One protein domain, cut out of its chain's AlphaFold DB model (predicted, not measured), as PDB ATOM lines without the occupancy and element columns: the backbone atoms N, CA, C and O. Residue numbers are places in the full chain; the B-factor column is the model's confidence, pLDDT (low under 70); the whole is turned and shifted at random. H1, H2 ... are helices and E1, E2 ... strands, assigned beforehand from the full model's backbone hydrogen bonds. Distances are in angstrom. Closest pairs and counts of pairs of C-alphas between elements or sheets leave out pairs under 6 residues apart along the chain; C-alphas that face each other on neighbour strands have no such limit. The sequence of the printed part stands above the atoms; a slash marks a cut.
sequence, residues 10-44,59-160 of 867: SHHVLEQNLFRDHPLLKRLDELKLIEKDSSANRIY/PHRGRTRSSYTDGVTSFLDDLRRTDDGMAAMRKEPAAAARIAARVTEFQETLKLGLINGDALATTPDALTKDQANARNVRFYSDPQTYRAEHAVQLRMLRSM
ATOM      1  N   SER A  10     233.560 199.683 267.020       88.88
ATOM      2  CA  SER A  10     233.823 198.437 267.742       88.88
ATOM      3  C   SER A  10     234.458 198.745 269.098       88.88
ATOM      4  O   SER A  10     235.461 199.459 269.173       88.88
ATOM      5  N   HIS A  11     233.884 198.179 270.153       91.75
ATOM      6  CA  HIS A  11     234.325 198.280 271.537       91.75
ATOM      7  C   HIS A  11     234.683 196.891 272.072       91.75
ATOM      8  O   HIS A  11     233.951 195.920 271.857       91.75
ATOM      9  N   HIS A  12     235.805 196.799 272.787       92.31
ATOM     10  CA  HIS A  12     236.166 195.596 273.534       92.31
ATOM     11  C   HIS A  12     235.425 195.582 274.874       92.31
ATOM     12  O   HIS A  12     235.674 196.441 275.719       92.31
ATOM     13  N   VAL A  13     234.553 194.593 275.085       95.38
ATOM     14  CA  VAL A  13     233.731 194.443 276.301       95.38
ATOM     15  C   VAL A  13     234.618 194.428 277.551       95.38
ATOM     16  O   VAL A  13     234.435 195.243 278.455       95.38
ATOM     17  N   LEU A  14     235.626 193.554 277.564       94.81
ATOM     18  CA  LEU A  14     236.780 193.629 278.455       94.81
ATOM     19  C   LEU A  14     237.884 194.400 277.731       94.81
ATOM     20  O   LEU A  14     238.380 193.955 276.692       94.81
ATOM     21  N   GLU A  15     238.260 195.556 278.271       92.38
ATOM     22  CA  GLU A  15     239.090 196.526 277.560       92.38
ATOM     23  C   GLU A  15     240.479 195.965 277.212       92.38
ATOM     24  O   GLU A  15     241.129 195.282 278.006       92.38
ATOM     25  N   GLN A  16     240.975 196.292 276.016       87.81
ATOM     26  CA  GLN A  16     242.238 195.767 275.485       87.81
ATOM     27  C   GLN A  16     243.451 196.023 276.400       87.81
ATOM     28  O   GLN A  16     244.354 195.187 276.481       87.81
ATOM     29  N   ASN A  17     243.500 197.163 277.091       88.19
ATOM     30  CA  ASN A  17     244.560 197.470 278.054       88.19
ATOM     31  C   ASN A  17     244.547 196.514 279.256       88.19
ATOM     32  O   ASN A  17     245.616 196.176 279.753       88.19
ATOM     33  N   LEU A  18     243.387 196.004 279.683       91.56
ATOM     34  CA  LEU A  18     243.305 195.060 280.800       91.56
ATOM     35  C   LEU A  18     243.918 193.696 280.462       91.56
ATOM     36  O   LEU A  18     244.492 193.062 281.342       91.56
ATOM     37  N   PHE A  19     243.898 193.262 279.200       90.00
ATOM     38  CA  PHE A  19     244.626 192.053 278.778       90.00
ATOM     39  C   PHE A  19     246.150 192.213 278.891       90.00
ATOM     40  O   PHE A  19     246.865 191.235 279.102       90.00
ATOM     41  N   ARG A  20     246.655 193.450 278.792       87.06
ATOM     42  CA  ARG A  20     248.074 193.771 278.989       87.06
ATOM     43  C   ARG A  20     248.418 193.966 280.469       87.06
ATOM     44  O   ARG A  20     249.456 193.483 280.921       87.06
ATOM     45  N   ASP A  21     247.556 194.675 281.192       91.19
ATOM     46  CA  ASP A  21     247.880 195.276 282.486       91.19
ATOM     47  C   ASP A  21     247.314 194.477 283.678       91.19
ATOM     48  O   ASP A  21     247.915 194.482 284.753       91.19
ATOM     49  N   HIS A  22     246.203 193.743 283.512       96.25
ATOM     50  CA  HIS A  22     245.583 192.979 284.597       96.25
ATOM     51  C   HIS A  22     246.180 191.559 284.705       96.25
ATOM     52  O   HIS A  22     246.046 190.761 283.768       96.25
ATOM     53  N   PRO A  23     246.771 191.167 285.856       95.00
ATOM     54  CA  PRO A  23     247.477 189.889 285.995       95.00
ATOM     55  C   PRO A  23     246.625 188.657 285.681       95.00
ATOM     56  O   PRO A  23     247.137 187.683 285.129       95.00
ATOM     57  N   LEU A  24     245.332 188.696 286.028       95.94
ATOM     58  CA  LEU A  24     244.432 187.567 285.801       95.94
ATOM     59  C   LEU A  24     244.131 187.365 284.313       95.94
ATOM     60  O   LEU A  24     244.259 186.247 283.829       95.94
ATOM     61  N   LEU A  25     243.780 188.429 283.578       95.06
ATOM     62  CA  LEU A  25     243.452 188.312 282.154       95.06
ATOM     63  C   LEU A  25     244.684 187.918 281.351       95.06
ATOM     64  O   LEU A  25     244.604 186.990 280.557       95.06
ATOM     65  N   LYS A  26     245.840 188.526 281.647       93.00
ATOM     66  CA  LYS A  26     247.116 188.125 281.052       93.00
ATOM     67  C   LYS A  26     247.388 186.632 281.249       93.00
ATOM     68  O   LYS A  26     247.811 185.952 280.323       93.00
ATOM     69  N   ARG A  27     247.119 186.097 282.446       92.88
ATOM     70  CA  ARG A  27     247.312 184.669 282.721       92.88
ATOM     71  C   ARG A  27     246.321 183.782 281.963       92.88
ATOM     72  O   ARG A  27     246.713 182.732 281.466       92.88
ATOM     73  N   LEU A  28     245.050 184.156 281.895       93.25
ATOM     74  CA  LEU A  28     244.050 183.366 281.172       93.25
ATOM     75  C   LEU A  28     244.287 183.397 279.651       93.25
ATOM     76  O   LEU A  28     244.105 182.372 278.996       93.25
ATOM     77  N   ASP A  29     244.754 184.527 279.119       88.00
ATOM     78  CA  ASP A  29     245.171 184.705 277.721       88.00
ATOM     79  C   ASP A  29     246.434 183.877 277.398       88.00
ATOM     80  O   ASP A  29     246.443 183.116 276.435       88.00
ATOM     81  N   GLU A  30     247.454 183.881 278.277       87.44
ATOM     82  CA  GLU A  30     248.635 182.992 278.183       87.44
ATOM     83  C   GLU A  30     248.249 181.502 278.117       87.44
ATOM     84  O   GLU A  30     248.926 180.704 277.464       87.44
ATOM     85  N   LEU A  31     247.177 181.118 278.815       86.94
ATOM     86  CA  LEU A  31     246.641 179.756 278.830       86.94
ATOM     87  C   LEU A  31     245.657 179.481 277.681       86.94
ATOM     88  O   LEU A  31     245.153 178.363 277.590       86.94
ATOM     89  N   LYS A  32     245.397 180.467 276.810       88.62
ATOM     90  CA  LYS A  32     244.434 180.403 275.697       88.62
ATOM     91  C   LYS A  32     243.011 180.037 276.135       88.62
ATOM     92  O   LYS A  32     242.277 179.387 275.398       88.62
ATOM     93  N   LEU A  33     242.635 180.419 277.355       87.50
ATOM     94  CA  LEU A  33     241.298 180.170 277.908       87.50
ATOM     95  C   LEU A  33     240.327 181.320 277.634       87.50
ATOM     96  O   LEU A  33     239.118 181.142 277.741       87.50
ATOM     97  N   ILE A  34     240.859 182.491 277.296       88.12
ATOM     98  CA  ILE A  34     240.120 183.660 276.830       88.12
ATOM     99  C   ILE A  34     240.894 184.277 275.669       88.12
ATOM    100  O   ILE A  34     242.116 184.155 275.615       88.12
ATOM    101  N   GLU A  35     240.193 184.953 274.764       84.19
ATOM    102  CA  GLU A  35     240.806 185.606 273.613       84.19
ATOM    103  C   GLU A  35     240.337 187.057 273.525       84.19
ATOM    104  O   GLU A  35     239.140 187.346 273.407       84.19
ATOM    105  N   LYS A  36     241.309 187.971 273.563       83.75
ATOM    106  CA  LYS A  36     241.095 189.422 273.545       83.75
ATOM    107  C   LYS A  36     240.274 189.892 272.344       83.75
ATOM    108  O   LYS A  36     239.422 190.761 272.506       83.75
ATOM    109  N   ASP A  37     240.537 189.348 271.158       83.12
ATOM    110  CA  ASP A  37     239.934 189.809 269.902       83.12
ATOM    111  C   ASP A  37     238.711 188.993 269.460       83.12
ATOM    112  O   ASP A  37     238.166 189.287 268.405       83.12
ATOM    113  N   SER A  38     238.245 188.035 270.269       87.06
ATOM    114  CA  SER A  38     237.075 187.202 269.955       87.06
ATOM    115  C   SER A  38     235.765 187.999 269.864       87.06
ATOM    116  O   SER A  38     235.596 189.021 270.534       87.06
ATOM    117  N   SER A  39     234.777 187.478 269.125       89.19
ATOM    118  CA  SER A  39     233.446 188.108 269.009       89.19
ATOM    119  C   SER A  39     232.735 188.216 270.351       89.19
ATOM    120  O   SER A  39     232.026 189.185 270.608       89.19
ATOM    121  N   ALA A  40     232.963 187.252 271.248       88.50
ATOM    122  CA  ALA A  40     232.449 187.302 272.614       88.50
ATOM    123  C   ALA A  40     232.938 188.552 273.369       88.50
ATOM    124  O   ALA A  40     232.211 189.087 274.203       88.50
ATOM    125  N   ASN A  41     234.127 189.064 273.026       93.25
ATOM    126  CA  ASN A  41     234.699 190.273 273.607       93.25
ATOM    127  C   ASN A  41     234.468 191.548 272.786       93.25
ATOM    128  O   ASN A  41     235.023 192.584 273.143       93.25
ATOM    129  N   ARG A  42     233.699 191.514 271.696       91.94
ATOM    130  CA  ARG A  42     233.514 192.673 270.812       91.94
ATOM    131  C   ARG A  42     232.053 193.021 270.600       91.94
ATOM    132  O   ARG A  42     231.189 192.147 270.596       91.94
ATOM    133  N   ILE A  43     231.788 194.311 270.440       94.38
ATOM    134  CA  ILE A  43     230.460 194.838 270.131       94.38
ATOM    135  C   ILE A  43     230.560 196.176 269.396       94.38
ATOM    136  O   ILE A  43     231.390 197.009 269.750       94.38
ATOM    137  N   TYR A  44     229.735 196.387 268.374       94.06
ATOM    138  CA  TYR A  44     229.575 197.680 267.717       94.06
ATOM    139  C   TYR A  44     228.607 198.552 268.513       94.06
ATOM    140  O   TYR A  44     227.470 198.158 268.768       94.06
ATOM    141  N   PRO A  59     226.866 204.289 274.336       94.19
ATOM    142  CA  PRO A  59     227.725 204.944 273.353       94.19
ATOM    143  C   PRO A  59     229.200 204.560 273.536       94.19
ATOM    144  O   PRO A  59     229.646 204.258 274.654       94.19
ATOM    145  N   HIS A  60     229.998 204.682 272.473       91.19
ATOM    146  CA  HIS A  60     231.454 204.550 272.511       91.19
ATOM    147  C   HIS A  60     232.166 205.545 271.579       91.19
ATOM    148  O   HIS A  60     232.136 205.411 270.362       91.19
ATOM    149  N   ARG A  61     232.881 206.514 272.171       84.88
ATOM    150  CA  ARG A  61     233.678 207.545 271.464       84.88
ATOM    151  C   ARG A  61     235.194 207.361 271.617       84.88
ATOM    152  O   ARG A  61     235.953 208.333 271.633       84.88
ATOM    153  N   GLY A  62     235.652 206.126 271.813       77.12
ATOM    154  CA  GLY A  62     237.059 205.795 272.043       77.12
ATOM    155  C   GLY A  62     237.397 205.532 273.511       77.12
ATOM    156  O   GLY A  62     237.381 204.389 273.952       77.12
ATOM    157  N   ARG A  63     237.782 206.547 274.297       83.25
ATOM    158  CA  ARG A  63     238.215 206.290 275.688       83.25
ATOM    159  C   ARG A  63     237.017 206.001 276.595       83.25
ATOM    160  O   ARG A  63     236.111 206.826 276.686       83.25
ATOM    161  N   THR A  64     237.066 204.882 277.311       88.56
ATOM    162  CA  THR A  64     236.044 204.474 278.279       88.56
ATOM    163  C   THR A  64     235.984 205.388 279.507       88.56
ATOM    164  O   THR A  64     236.939 206.098 279.851       88.56
ATOM    165  N   ARG A  65     234.832 205.395 280.185       91.19
ATOM    166  CA  ARG A  65     234.667 206.033 281.498       91.19
ATOM    167  C   ARG A  65     235.468 205.284 282.548       91.19
ATOM    168  O   ARG A  65     235.425 204.063 282.586       91.19
ATOM    169  N   SER A  66     236.091 206.017 283.469       91.81
ATOM    170  CA  SER A  66     236.797 205.392 284.592       91.81
ATOM    171  C   SER A  66     235.875 204.465 285.381       91.81
ATOM    172  O   SER A  66     236.246 203.333 285.617       91.81
ATOM    173  N   SER A  67     234.627 204.865 285.650       94.94
ATOM    174  CA  SER A  67     233.642 204.014 286.337       94.94
ATOM    175  C   SER A  67     233.323 202.698 285.616       94.94
ATOM    176  O   SER A  67     232.920 201.742 286.270       94.94
ATOM    177  N   TYR A  68     233.499 202.637 284.293       96.00
ATOM    178  CA  TYR A  68     233.396 201.395 283.529       96.00
ATOM    179  C   TYR A  68     234.626 200.516 283.783       96.00
ATOM    180  O   TYR A  68     234.490 199.389 284.254       96.00
ATOM    181  N   THR A  69     235.822 201.067 283.553       94.62
ATOM    182  CA  THR A  69     237.104 200.374 283.760       94.62
ATOM    183  C   THR A  69     237.284 199.907 285.207       94.62
ATOM    184  O   THR A  69     237.736 198.791 285.453       94.62
ATOM    185  N   ASP A  70     236.908 200.743 286.175       95.06
ATOM    186  CA  ASP A  70     237.010 200.484 287.610       95.06
ATOM    187  C   ASP A  70     236.094 199.322 288.015       95.06
ATOM    188  O   ASP A  70     236.511 198.445 288.771       95.06
ATOM    189  N   GLY A  71     234.873 199.266 287.467       95.44
ATOM    190  CA  GLY A  71     233.929 198.172 287.704       95.44
ATOM    191  C   GLY A  71     234.445 196.828 287.185       95.44
ATOM    192  O   GLY A  71     234.461 195.841 287.925       95.44
ATOM    193  N   VAL A  72     234.950 196.801 285.946       96.50
ATOM    194  CA  VAL A  72     235.583 195.607 285.359       96.50
ATOM    195  C   VAL A  72     236.810 195.186 286.172       96.50
ATOM    196  O   VAL A  72     236.959 194.013 286.514       96.50
ATOM    197  N   THR A  73     237.672 196.140 286.527       96.50
ATOM    198  CA  THR A  73     238.893 195.880 287.301       96.50
ATOM    199  C   THR A  73     238.570 195.314 288.682       96.50
ATOM    200  O   THR A  73     239.167 194.314 289.070       96.50
ATOM    201  N   SER A  74     237.593 195.883 289.397       95.88
ATOM    202  CA  SER A  74     237.180 195.399 290.721       95.88
ATOM    203  C   SER A  74     236.688 193.956 290.662       95.88
ATOM    204  O   SER A  74     237.127 193.127 291.457       95.88
ATOM    205  N   PHE A  75     235.841 193.626 289.681       95.44
ATOM    206  CA  PHE A  75     235.349 192.261 289.501       95.44
ATOM    207  C   PHE A  75     236.493 191.265 289.251       95.44
ATOM    208  O   PHE A  75     236.545 190.188 289.851       95.44
ATOM    209  N   LEU A  76     237.442 191.625 288.381       96.88
ATOM    210  CA  LEU A  76     238.594 190.779 288.070       96.88
ATOM    211  C   LEU A  76     239.541 190.615 289.267       96.88
ATOM    212  O   LEU A  76     240.091 189.527 289.466       96.88
ATOM    213  N   ASP A  77     239.722 191.657 290.077       97.50
ATOM    214  CA  ASP A  77     240.508 191.593 291.308       97.50
ATOM    215  C   ASP A  77     239.848 190.699 292.362       97.50
ATOM    216  O   ASP A  77     240.535 189.907 293.014       97.50
ATOM    217  N   ASP A  78     238.525 190.761 292.497       96.06
ATOM    218  CA  ASP A  78     237.778 189.901 293.414       96.06
ATOM    219  C   ASP A  78     237.850 188.435 292.985       96.06
ATOM    220  O   ASP A  78     238.132 187.566 293.814       96.06
ATOM    221  N   LEU A  79     237.728 188.145 291.683       96.19
ATOM    222  CA  LEU A  79     237.978 186.802 291.151       96.19
ATOM    223  C   LEU A  79     239.400 186.325 291.445       96.19
ATOM    224  O   LEU A  79     239.588 185.188 291.884       96.19
ATOM    225  N   ARG A  80     240.401 187.185 291.242       97.00
ATOM    226  CA  ARG A  80     241.816 186.860 291.469       97.00
ATOM    227  C   ARG A  80     242.115 186.523 292.933       97.00
ATOM    228  O   ARG A  80     243.019 185.727 293.182       97.00
ATOM    229  N   ARG A  81     241.383 187.113 293.886       97.50
ATOM    230  CA  ARG A  81     241.534 186.871 295.335       97.50
ATOM    231  C   ARG A  81     240.881 185.577 295.823       97.50
ATOM    232  O   ARG A  81     241.182 185.151 296.933       97.50
ATOM    233  N   THR A  82     240.012 184.949 295.029       97.44
ATOM    234  CA  THR A  82     239.427 183.647 295.390       97.44
ATOM    235  C   THR A  82     240.476 182.532 295.391       97.44
ATOM    236  O   THR A  82     241.510 182.654 294.731       97.44
ATOM    237  N   ASP A  83     240.206 181.421 296.079       96.62
ATOM    238  CA  ASP A  83     241.109 180.259 296.101       96.62
ATOM    239  C   ASP A  83     241.410 179.738 294.690       96.62
ATOM    240  O   ASP A  83     242.572 179.528 294.328       96.62
ATOM    241  N   ASP A  84     240.369 179.630 293.860       96.38
ATOM    242  CA  ASP A  84     240.493 179.282 292.445       96.38
ATOM    243  C   ASP A  84     241.278 180.345 291.658       96.38
ATOM    244  O   ASP A  84     242.070 180.002 290.782       96.38
ATOM    245  N   GLY A  85     241.124 181.630 291.991       95.44
ATOM    246  CA  GLY A  85     241.895 182.731 291.409       95.44
ATOM    247  C   GLY A  85     243.389 182.612 291.704       95.44
ATOM    248  O   GLY A  85     244.215 182.660 290.791       95.44
ATOM    249  N   MET A  86     243.752 182.375 292.963       96.81
ATOM    250  CA  MET A  86     245.141 182.164 293.373       96.81
ATOM    251  C   MET A  86     245.741 180.901 292.742       96.81
ATOM    252  O   MET A  86     246.900 180.916 292.322       96.81
ATOM    253  N   ALA A  87     244.961 179.823 292.627       95.19
ATOM    254  CA  ALA A  87     245.357 178.593 291.942       95.19
ATOM    255  C   ALA A  87     245.543 178.793 290.426       95.19
ATOM    256  O   ALA A  87     246.550 178.359 289.858       95.19
ATOM    257  N   ALA A  88     244.659 179.548 289.770       93.50
ATOM    258  CA  ALA A  88     244.818 179.945 288.371       93.50
ATOM    259  C   ALA A  88     246.112 180.760 288.156       93.50
ATOM    260  O   ALA A  88     246.863 180.519 287.204       93.50
ATOM    261  N   MET A  89     246.456 181.654 289.092       96.00
ATOM    262  CA  MET A  89     247.726 182.398 289.074       96.00
ATOM    263  C   MET A  89     248.964 181.508 289.278       96.00
ATOM    264  O   MET A  89     250.063 181.898 288.877       96.00
ATOM    265  N   ARG A  90     248.810 180.291 289.808       94.19
ATOM    266  CA  ARG A  90     249.856 179.251 289.853       94.19
ATOM    267  C   ARG A  90     249.854 178.317 288.634       94.19
ATOM    268  O   ARG A  90     250.644 177.381 288.600       94.19
ATOM    269  N   LYS A  91     249.040 178.608 287.609       88.69
ATOM    270  CA  LYS A  91     248.854 177.796 286.385       88.69
ATOM    271  C   LYS A  91     248.213 176.428 286.641       88.69
ATOM    272  O   LYS A  91     248.443 175.498 285.875       88.69
ATOM    273  N   GLU A  92     247.396 176.293 287.686       92.81
ATOM    274  CA  GLU A  92     246.631 175.065 287.924       92.81
ATOM    275  C   GLU A  92     245.472 174.957 286.908       92.81
ATOM    276  O   GLU A  92     244.564 175.795 286.943       92.81
ATOM    277  N   PRO A  93     245.451 173.956 286.002       85.94
ATOM    278  CA  PRO A  93     244.548 173.964 284.843       85.94
ATOM    279  C   PRO A  93     243.057 173.961 285.201       85.94
ATOM    280  O   PRO A  93     242.277 174.706 284.615       85.94
ATOM    281  N   ALA A  94     242.654 173.160 286.193       91.75
ATOM    282  CA  ALA A  94     241.250 173.047 286.590       91.75
ATOM    283  C   ALA A  94     240.721 174.335 287.242       91.75
ATOM    284  O   ALA A  94     239.583 174.731 286.998       91.75
ATOM    285  N   ALA A  95     241.551 175.004 288.047       94.88
ATOM    286  CA  ALA A  95     241.201 176.284 288.655       94.88
ATOM    287  C   ALA A  95     241.179 177.411 287.611       94.88
ATOM    288  O   ALA A  95     240.243 178.207 287.584       94.88
ATOM    289  N   ALA A  96     242.150 177.428 286.691       91.50
ATOM    290  CA  ALA A  96     242.175 178.372 285.576       91.50
ATOM    291  C   ALA A  96     240.932 178.243 284.681       91.50
ATOM    292  O   ALA A  96     240.346 179.261 284.327       91.50
ATOM    293  N   ALA A  97     240.477 177.021 284.387       91.75
ATOM    294  CA  ALA A  97     239.249 176.787 283.628       91.75
ATOM    295  C   ALA A  97     237.992 177.297 284.360       91.75
ATOM    296  O   ALA A  97     237.150 177.951 283.745       91.75
ATOM    297  N   ARG A  98     237.873 177.064 285.679       96.50
ATOM    298  CA  ARG A  98     236.754 177.598 286.483       96.50
ATOM    299  C   ARG A  98     236.746 179.125 286.523       96.50
ATOM    300  O   ARG A  98     235.686 179.735 286.408       96.50
ATOM    301  N   ILE A  99     237.914 179.751 286.657       97.56
ATOM    302  CA  ILE A  99     238.022 181.212 286.641       97.56
ATOM    303  C   ILE A  99     237.741 181.780 285.251       97.56
ATOM    304  O   ILE A  99     237.008 182.761 285.156       97.56
ATOM    305  N   ALA A 100     238.244 181.154 284.184       94.62
ATOM    306  CA  ALA A 100     237.922 181.543 282.814       94.62
ATOM    307  C   ALA A 100     236.409 181.520 282.572       94.62
ATOM    308  O   ALA A 100     235.868 182.512 282.101       94.62
ATOM    309  N   ALA A 101     235.715 180.460 283.003       94.00
ATOM    310  CA  ALA A 101     234.260 180.381 282.904       94.00
ATOM    311  C   ALA A 101     233.562 181.554 283.619       94.00
ATOM    312  O   ALA A 101     232.682 182.180 283.039       94.00
ATOM    313  N   ARG A 102     233.995 181.921 284.835       95.94
ATOM    314  CA  ARG A 102     233.440 183.076 285.573       95.94
ATOM    315  C   ARG A 102     233.731 184.418 284.893       95.94
ATOM    316  O   ARG A 102     232.893 185.316 284.944       95.94
ATOM    317  N   VAL A 103     234.898 184.562 284.261       96.12
ATOM    318  CA  VAL A 103     235.243 185.748 283.458       96.12
ATOM    319  C   VAL A 103     234.366 185.823 282.209       96.12
ATOM    320  O   VAL A 103     233.833 186.890 281.920       96.12
ATOM    321  N   THR A 104     234.158 184.707 281.506       93.69
ATOM    322  CA  THR A 104     233.259 184.631 280.345       93.69
ATOM    323  C   THR A 104     231.820 184.955 280.734       93.69
ATOM    324  O   THR A 104     231.178 185.756 280.067       93.69
ATOM    325  N   GLU A 105     231.312 184.417 281.845       93.81
ATOM    326  CA  GLU A 105     229.961 184.742 282.318       93.81
ATOM    327  C   GLU A 105     229.788 186.230 282.625       93.81
ATOM    328  O   GLU A 105     228.761 186.814 282.286       93.81
ATOM    329  N   PHE A 106     230.791 186.855 283.241       95.62
ATOM    330  CA  PHE A 106     230.775 188.294 283.484       95.62
ATOM    331  C   PHE A 106     230.866 189.106 282.194       95.62
ATOM    332  O   PHE A 106     230.135 190.079 282.043       95.62
ATOM    333  N   GLN A 107     231.713 188.694 281.249       95.94
ATOM    334  CA  GLN A 107     231.815 189.312 279.930       95.94
ATOM    335  C   GLN A 107     230.472 189.274 279.190       95.94
ATOM    336  O   GLN A 107     230.070 190.288 278.631       95.94
ATOM    337  N   GLU A 108     229.751 188.153 279.213       95.31
ATOM    338  CA  GLU A 108     228.410 188.049 278.622       95.31
ATOM    339  C   GLU A 108     227.416 189.006 279.291       95.31
ATOM    340  O   GLU A 108     226.685 189.715 278.602       95.31
ATOM    341  N   THR A 109     227.401 189.046 280.629       96.75
ATOM    342  CA  THR A 109     226.545 189.959 281.400       96.75
ATOM    343  C   THR A 109     226.863 191.414 281.070       96.75
ATOM    344  O   THR A 109     225.956 192.212 280.857       96.75
ATOM    345  N   LEU A 110     228.148 191.759 280.974       96.88
ATOM    346  CA  LEU A 110     228.607 193.097 280.623       96.88
ATOM    347  C   LEU A 110     228.253 193.465 279.180       96.88
ATOM    348  O   LEU A 110     227.761 194.564 278.932       96.88
ATOM    349  N   LYS A 111     228.440 192.538 278.235       97.50
ATOM    350  CA  LYS A 111     228.032 192.711 276.837       97.50
ATOM    351  C   LYS A 111     226.531 192.971 276.741       97.50
ATOM    352  O   LYS A 111     226.123 193.871 276.018       97.50
ATOM    353  N   LEU A 112     225.721 192.253 277.519       97.38
ATOM    354  CA  LEU A 112     224.287 192.505 277.593       97.38
ATOM    355  C   LEU A 112     223.951 193.859 278.236       97.38
ATOM    356  O   LEU A 112     223.108 194.580 277.717       97.38
ATOM    357  N   GLY A 113     224.657 194.246 279.300       97.06
ATOM    358  CA  GLY A 113     224.516 195.571 279.906       97.06
ATOM    359  C   GLY A 113     224.804 196.710 278.920       97.06
ATOM    360  O   GLY A 113     224.115 197.725 278.947       97.06
ATOM    361  N   LEU A 114     225.772 196.533 278.014       97.44
ATOM    362  CA  LEU A 114     226.057 197.486 276.932       97.44
ATOM    363  C   LEU A 114     224.937 197.529 275.881       97.44
ATOM    364  O   LEU A 114     224.590 198.614 275.414       97.44
ATOM    365  N   ILE A 115     224.372 196.368 275.522       96.69
ATOM    366  CA  ILE A 115     223.233 196.252 274.591       96.69
ATOM    367  C   ILE A 115     222.003 196.979 275.150       96.69
ATOM    368  O   ILE A 115     221.303 197.642 274.388       96.69
ATOM    369  N   ASN A 116     221.771 196.889 276.461       95.88
ATOM    370  CA  ASN A 116     220.606 197.463 277.140       95.88
ATOM    371  C   ASN A 116     220.822 198.906 277.645       95.88
ATOM    372  O   ASN A 116     219.909 199.501 278.207       95.88
ATOM    373  N   GLY A 117     222.028 199.474 277.501       94.06
ATOM    374  CA  GLY A 117     222.341 200.821 278.006       94.06
ATOM    375  C   GLY A 117     222.424 200.935 279.541       94.06
ATOM    376  O   GLY A 117     222.388 202.043 280.096       94.06
ATOM    377  N   ASP A 118     222.557 199.798 280.230       94.69
ATOM    378  CA  ASP A 118     222.688 199.686 281.688       94.69
ATOM    379  C   ASP A 118     224.150 199.755 282.148       94.69
ATOM    380  O   ASP A 118     224.448 200.295 283.215       94.69
ATOM    381  N   ALA A 119     225.069 199.265 281.314       95.94
ATOM    382  CA  ALA A 119     226.498 199.524 281.420       95.94
ATOM    383  C   ALA A 119     226.889 200.541 280.345       95.94
ATOM    384  O   ALA A 119     226.506 200.404 279.190       95.94
ATOM    385  N   LEU A 120     227.659 201.560 280.717       95.56
ATOM    386  CA  LEU A 120     228.001 202.690 279.858       95.56
ATOM    387  C   LEU A 120     229.513 202.757 279.635       95.56
ATOM    388  O   LEU A 120     230.267 203.176 280.520       95.56
ATOM    389  N   ALA A 121     229.950 202.381 278.431       93.75
ATOM    390  CA  ALA A 121     231.336 202.508 277.988       93.75
ATOM    391  C   ALA A 121     231.773 203.982 277.947       93.75
ATOM    392  O   ALA A 121     232.847 204.319 278.447       93.75
ATOM    393  N   THR A 122     230.937 204.879 277.410       92.38
ATOM    394  CA  THR A 122     231.136 206.341 277.444       92.38
ATOM    395  C   THR A 122     229.900 207.075 277.979       92.38
ATOM    396  O   THR A 122     228.879 206.448 278.230       92.38
ATOM    397  N   THR A 123     229.995 208.384 278.254       89.44
ATOM    398  CA  THR A 123     228.857 209.172 278.777       89.44
ATOM    399  C   THR A 123     227.883 209.509 277.636       89.44
ATOM    400  O   THR A 123     228.337 210.151 276.690       89.44
ATOM    401  N   PRO A 124     226.595 209.106 277.714       89.31
ATOM    402  CA  PRO A 124     225.542 209.566 276.797       89.31
ATOM    403  C   PRO A 124     225.304 211.075 276.897       89.31
ATOM    404  O   PRO A 124     225.609 211.663 277.934       89.31
ATOM    405  N   ASP A 125     224.739 211.698 275.861       87.69
ATOM    406  CA  ASP A 125     224.579 213.160 275.810       87.69
ATOM    407  C   ASP A 125     223.485 213.657 276.776       87.69
ATOM    408  O   ASP A 125     223.622 214.728 277.372       87.69
ATOM    409  N   ALA A 126     222.455 212.849 277.030       87.12
ATOM    410  CA  ALA A 126     221.391 213.110 277.997       87.12
ATOM    411  C   ALA A 126     221.822 212.952 279.461       87.12
ATOM    412  O   ALA A 126     221.071 213.333 280.363       87.12
ATOM    413  N   LEU A 127     223.002 212.380 279.733       89.56
ATOM    414  CA  LEU A 127     223.477 212.142 281.095       89.56
ATOM    415  C   LEU A 127     224.681 213.014 281.441       89.56
ATOM    416  O   LEU A 127     225.641 213.159 280.689       89.56
ATOM    417  N   THR A 128     224.706 213.503 282.678       93.56
ATOM    418  CA  THR A 128     225.939 214.042 283.245       93.56
ATOM    419  C   THR A 128     226.939 212.918 283.524       93.56
ATOM    420  O   THR A 128     226.593 211.745 283.702       93.56
ATOM    421  N   LYS A 129     228.219 213.284 283.638       91.94
ATOM    422  CA  LYS A 129     229.294 212.361 284.038       91.94
ATOM    423  C   LYS A 129     228.979 211.622 285.344       91.94
ATOM    424  O   LYS A 129     229.306 210.441 285.450       91.94
ATOM    425  N   ASP A 130     228.343 212.298 286.297       94.19
ATOM    426  CA  ASP A 130     227.989 211.727 287.599       94.19
ATOM    427  C   ASP A 130     226.811 210.761 287.492       94.19
ATOM    428  O   ASP A 130     226.845 209.690 288.093       94.19
ATOM    429  N   GLN A 131     225.812 211.077 286.666       94.69
ATOM    430  CA  GLN A 131     224.696 210.170 286.389       94.69
ATOM    431  C   GLN A 131     225.165 208.898 285.671       94.69
ATOM    432  O   GLN A 131     224.783 207.797 286.067       94.69
ATOM    433  N   ALA A 132     226.039 209.028 284.668       93.25
ATOM    434  CA  ALA A 132     226.629 207.879 283.984       93.25
ATOM    435  C   ALA A 132     227.483 207.022 284.938       93.25
ATOM    436  O   ALA A 132     227.393 205.795 284.924       93.25
ATOM    437  N   ASN A 133     228.264 207.659 285.820       95.06
ATOM    438  CA  ASN A 133     229.021 206.955 286.855       95.06
ATOM    439  C   ASN A 133     228.101 206.215 287.835       95.06
ATOM    440  O   ASN A 133     228.355 205.053 288.133       95.06
ATOM    441  N   ALA A 134     227.029 206.856 288.306       95.06
ATOM    442  CA  ALA A 134     226.063 206.235 289.208       95.06
ATOM    443  C   ALA A 134     225.369 205.025 288.565       95.06
ATOM    444  O   ALA A 134     225.150 204.017 289.236       95.06
ATOM    445  N   ARG A 135     225.069 205.096 287.260       94.88
ATOM    446  CA  ARG A 135     224.508 203.969 286.507       94.88
ATOM    447  C   ARG A 135     225.493 202.800 286.414       94.88
ATOM    448  O   ARG A 135     225.127 201.697 286.804       94.88
ATOM    449  N   ASN A 136     226.746 203.057 286.028       96.56
ATOM    450  CA  ASN A 136     227.799 202.035 286.027       96.56
ATOM    451  C   ASN A 136     227.963 201.392 287.412       96.56
ATOM    452  O   ASN A 136     227.957 200.172 287.529       96.56
ATOM    453  N   VAL A 137     228.039 202.195 288.478       94.69
ATOM    454  CA  VAL A 137     228.158 201.683 289.855       94.69
ATOM    455  C   VAL A 137     226.983 200.775 290.221       94.69
ATOM    456  O   VAL A 137     227.199 199.717 290.806       94.69
ATOM    457  N   ARG A 138     225.749 201.147 289.855       93.81
ATOM    458  CA  ARG A 138     224.575 200.294 290.079       93.81
ATOM    459  C   ARG A 138     224.706 198.970 289.324       93.81
ATOM    460  O   ARG A 138     224.538 197.932 289.952       93.81
ATOM    461  N   PHE A 139     225.051 198.997 288.038       95.38
ATOM    462  CA  PHE A 139     225.236 197.786 287.232       95.38
ATOM    463  C   PHE A 139     226.286 196.834 287.835       95.38
ATOM    464  O   PHE A 139     226.026 195.645 288.008       95.38
ATOM    465  N   TYR A 140     227.451 197.357 288.229       94.69
ATOM    466  CA  TYR A 140     228.543 196.541 288.776       94.69
ATOM    467  C   TYR A 140     228.338 196.095 290.231       94.69
ATOM    468  O   TYR A 140     229.054 195.204 290.686       94.69
ATOM    469  N   SER A 141     227.385 196.680 290.964       92.00
ATOM    470  CA  SER A 141     227.123 196.314 292.364       92.00
ATOM    471  C   SER A 141     226.561 194.898 292.539       92.00
ATOM    472  O   SER A 141     226.843 194.267 293.556       92.00
ATOM    473  N   ASP A 142     225.813 194.385 291.554       89.50
ATOM    474  CA  ASP A 142     225.275 193.020 291.571       89.50
ATOM    475  C   ASP A 142     225.029 192.460 290.150       89.50
ATOM    476  O   ASP A 142     223.890 192.370 289.674       89.50
ATOM    477  N   PRO A 143     226.094 192.036 289.447       88.56
ATOM    478  CA  PRO A 143     225.970 191.467 288.106       88.56
ATOM    479  C   PRO A 143     225.255 190.105 288.091       88.56
ATOM    480  O   PRO A 143     224.817 189.658 287.030       88.56
ATOM    481  N   GLN A 144     225.137 189.418 289.235       89.12
ATOM    482  CA  GLN A 144     224.461 188.118 289.312       89.12
ATOM    483  C   GLN A 144     222.944 188.280 289.307       89.12
ATOM    484  O   GLN A 144     222.261 187.550 288.587       89.12
ATOM    485  N   THR A 145     222.424 189.270 290.034       92.88
ATOM    486  CA  THR A 145     221.001 189.624 289.966       92.88
ATOM    487  C   THR A 145     220.623 190.083 288.559       92.88
ATOM    488  O   THR A 145     219.673 189.545 287.995       92.88
ATOM    489  N   TYR A 146     221.430 190.945 287.927       94.50
ATOM    490  CA  TYR A 146     221.203 191.353 286.531       94.50
ATOM    491  C   TYR A 146     221.131 190.138 285.589       94.50
ATOM    492  O   TYR A 146     220.222 189.984 284.775       94.50
ATOM    493  N   ARG A 147     222.062 189.194 285.739       93.38
ATOM    494  CA  ARG A 147     222.071 187.947 284.967       93.38
ATOM    495  C   ARG A 147     220.822 187.090 285.186       93.38
ATOM    496  O   ARG A 147     220.331 186.491 284.228       93.38
ATOM    497  N   ALA A 148     220.314 187.017 286.414       93.69
ATOM    498  CA  ALA A 148     219.094 186.281 286.731       93.69
ATOM    499  C   ALA A 148     217.855 186.938 286.102       93.69
ATOM    500  O   ALA A 148     217.046 186.247 285.480       93.69
ATOM    501  N   GLU A 149     217.742 188.264 286.200       95.88
ATOM    502  CA  GLU A 149     216.641 189.051 285.630       95.88
ATOM    503  C   GLU A 149     216.624 188.990 284.093       95.88
ATOM    504  O   GLU A 149     215.559 188.909 283.480       95.88
ATOM    505  N   HIS A 150     217.800 188.914 283.464       96.81
ATOM    506  CA  HIS A 150     217.956 188.895 282.008       96.81
ATOM    507  C   HIS A 150     218.317 187.515 281.422       96.81
ATOM    508  O   HIS A 150     218.849 187.412 280.311       96.81
ATOM    509  N   ALA A 151     217.994 186.420 282.118       95.25
ATOM    510  CA  ALA A 151     218.393 185.064 281.725       95.25
ATOM    511  C   ALA A 151     217.940 184.654 280.306       95.25
ATOM    512  O   ALA A 151     218.639 183.909 279.615       95.25
ATOM    513  N   VAL A 152     216.780 185.139 279.844       94.19
ATOM    514  CA  VAL A 152     216.283 184.887 278.477       94.19
ATOM    515  C   VAL A 152     217.177 185.566 277.439       94.19
ATOM    516  O   VAL A 152     217.610 184.908 276.494       94.19
ATOM    517  N   GLN A 153     217.496 186.845 277.640       94.19
ATOM    518  CA  GLN A 153     218.331 187.619 276.721       94.19
ATOM    519  C   GLN A 153     219.763 187.071 276.672       94.19
ATOM    520  O   GLN A 153     220.345 186.966 275.598       94.19
ATOM    521  N   LEU A 154     220.306 186.613 277.804       94.44
ATOM    522  CA  LEU A 154     221.612 185.946 277.834       94.44
ATOM    523  C   LEU A 154     221.622 184.628 277.056       94.44
ATOM    524  O   LEU A 154     222.592 184.337 276.358       94.44
ATOM    525  N   ARG A 155     220.550 183.826 277.132       92.44
ATOM    526  CA  ARG A 155     220.425 182.620 276.294       92.44
ATOM    527  C   ARG A 155     220.373 182.969 274.809       92.44
ATOM    528  O   ARG A 155     220.999 182.270 274.020       92.44
ATOM    529  N   MET A 156     219.673 184.043 274.443       91.38
ATOM    530  CA  MET A 156     219.643 184.532 273.064       91.38
ATOM    531  C   MET A 156     221.037 184.968 272.607       91.38
ATOM    532  O   MET A 156     221.508 184.457 271.596       91.38
ATOM    533  N   LEU A 157     221.733 185.801 273.387       92.88
ATOM    534  CA  LEU A 157     223.093 186.267 273.091       92.88
ATOM    535  C   LEU A 157     224.075 185.103 272.884       92.88
ATOM    536  O   LEU A 157     224.860 185.113 271.943       92.88
ATOM    537  N   ARG A 158     223.990 184.060 273.717       91.50
ATOM    538  CA  ARG A 158     224.814 182.842 273.604       91.50
ATOM    539  C   ARG A 158     224.524 181.997 272.365       91.50
ATOM    540  O   ARG A 158     225.362 181.195 271.973       91.50
ATOM    541  N   SER A 159     223.332 182.135 271.789       89.50
ATOM    542  CA  SER A 159     222.926 181.418 270.573       89.50
ATOM    543  C   SER A 159     223.318 182.139 269.279       89.50
ATOM    544  O   SER A 159     223.096 181.599 268.197       89.50
ATOM    545  N   MET A 160     223.858 183.358 269.380       89.69
ATOM    546  CA  MET A 160     224.267 184.159 268.229       89.69
ATOM    547  C   MET A 160     225.588 183.653 267.649       89.69
ATOM    548  O   MET A 160     226.499 183.259 268.380       89.69
TER     549      MET A 160
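This is residues 10 to 44 and 59 to 160 of the 867 residues of an uncharacterized protein of Stenotrophomonas sp. SAU14A_NAIMI4_5 (UniProt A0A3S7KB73). One long helix, H5, runs through the domain, and the other parts make an incomplete ring round it: H3 runs nearly alongside, H4 crosses its first part, and H7 and H8 turn across its second half. H6 is side by side with the first part of H3, H1 and H2 make a corner beside H3, and the small sheet E1 E2 lies near the last part of H5. The printed part has 137 residues, with eight named helices and two named strands in the order E1 H1 H2 E2 H3 H4 H5 H6 H7 H8; the sheet, order E1 - E2, is antiparallel. The class is mostly helix, and the whole is compact, with a radius of gyration of the C-alphas of 14.7 A and spans of 47 by 31 by 25 A.

E1, residues 10 to 12, and E2, residues 42 to 44, are antiparallel at 148 degrees; N 11 and O 43 are within hydrogen-bond range at 2.8 A, N 43 and O 11 at 3.0 A. The closest C-alphas of E2 and H5, residues 93 to 115, are those of Ile 43 and Lys 111, 7.4 A apart. H5 touches H4, residues 83 to 89, with its residues 94 to 99 alone, about perpendicular at 84 degrees; the closest C-alphas, of Ala 88 and Ala 96, are 4.2 A apart. With residues 106 to 109 alone H5 touches H7, residues 143 to 149, at a steep tilt of 63 degrees, closest at C-alphas 109 and 147, 6.1 A. With residues 108 to 112 alone it touches H8, residues 151 to 158, about perpendicular at 75 degrees, closest at C-alphas 112 and 154, 7.1 A. H3, residues 66 to 81, is close to H5 but not clearly touching, closest at C-alphas 79 and 99, 7.2 A, at a shallow tilt of 22 degrees, opposite ways. With residues 67 to 72 alone H3 touches H6, residues 129 to 141, at a shallow tilt of 22 degrees, the same way, closest at C-alphas 67 and 133, 5.5 A. H2, residues 23 to 30, touches H4, closest at C-alphas 27 and 89, 6.8 A. H1, residues 16 to 21, and H2 touch only at the corner, closest at C-alphas 19 and 25, 5.2 A. Every O i to N i+4 pair is within hydrogen-bond range in H2 to H8; in H1 it is 1 of 2, with 3 of 3 O i to N i+3 pairs.

E1 begins at C-alpha 10, (233.823, 198.437, 267.742). H5 is 32.5 A long, from C-alpha 93 at (244.548, 173.964, 284.843); H3 is 21.9 A and H6 18.2 A. H8 ends at C-alpha 158, (224.814, 182.842, 273.604).

The C-alphas farthest apart, of Glu 92 and Ala 126, are 46.7 A apart. Residues 45 to 58 are not printed; C-alphas 44 and 59 are 9.4 A apart across this cut. The links H2 to E2 and H5 to H6 are long. Mean pLDDT of the printed part is 92.9, and no printed residue is under 70.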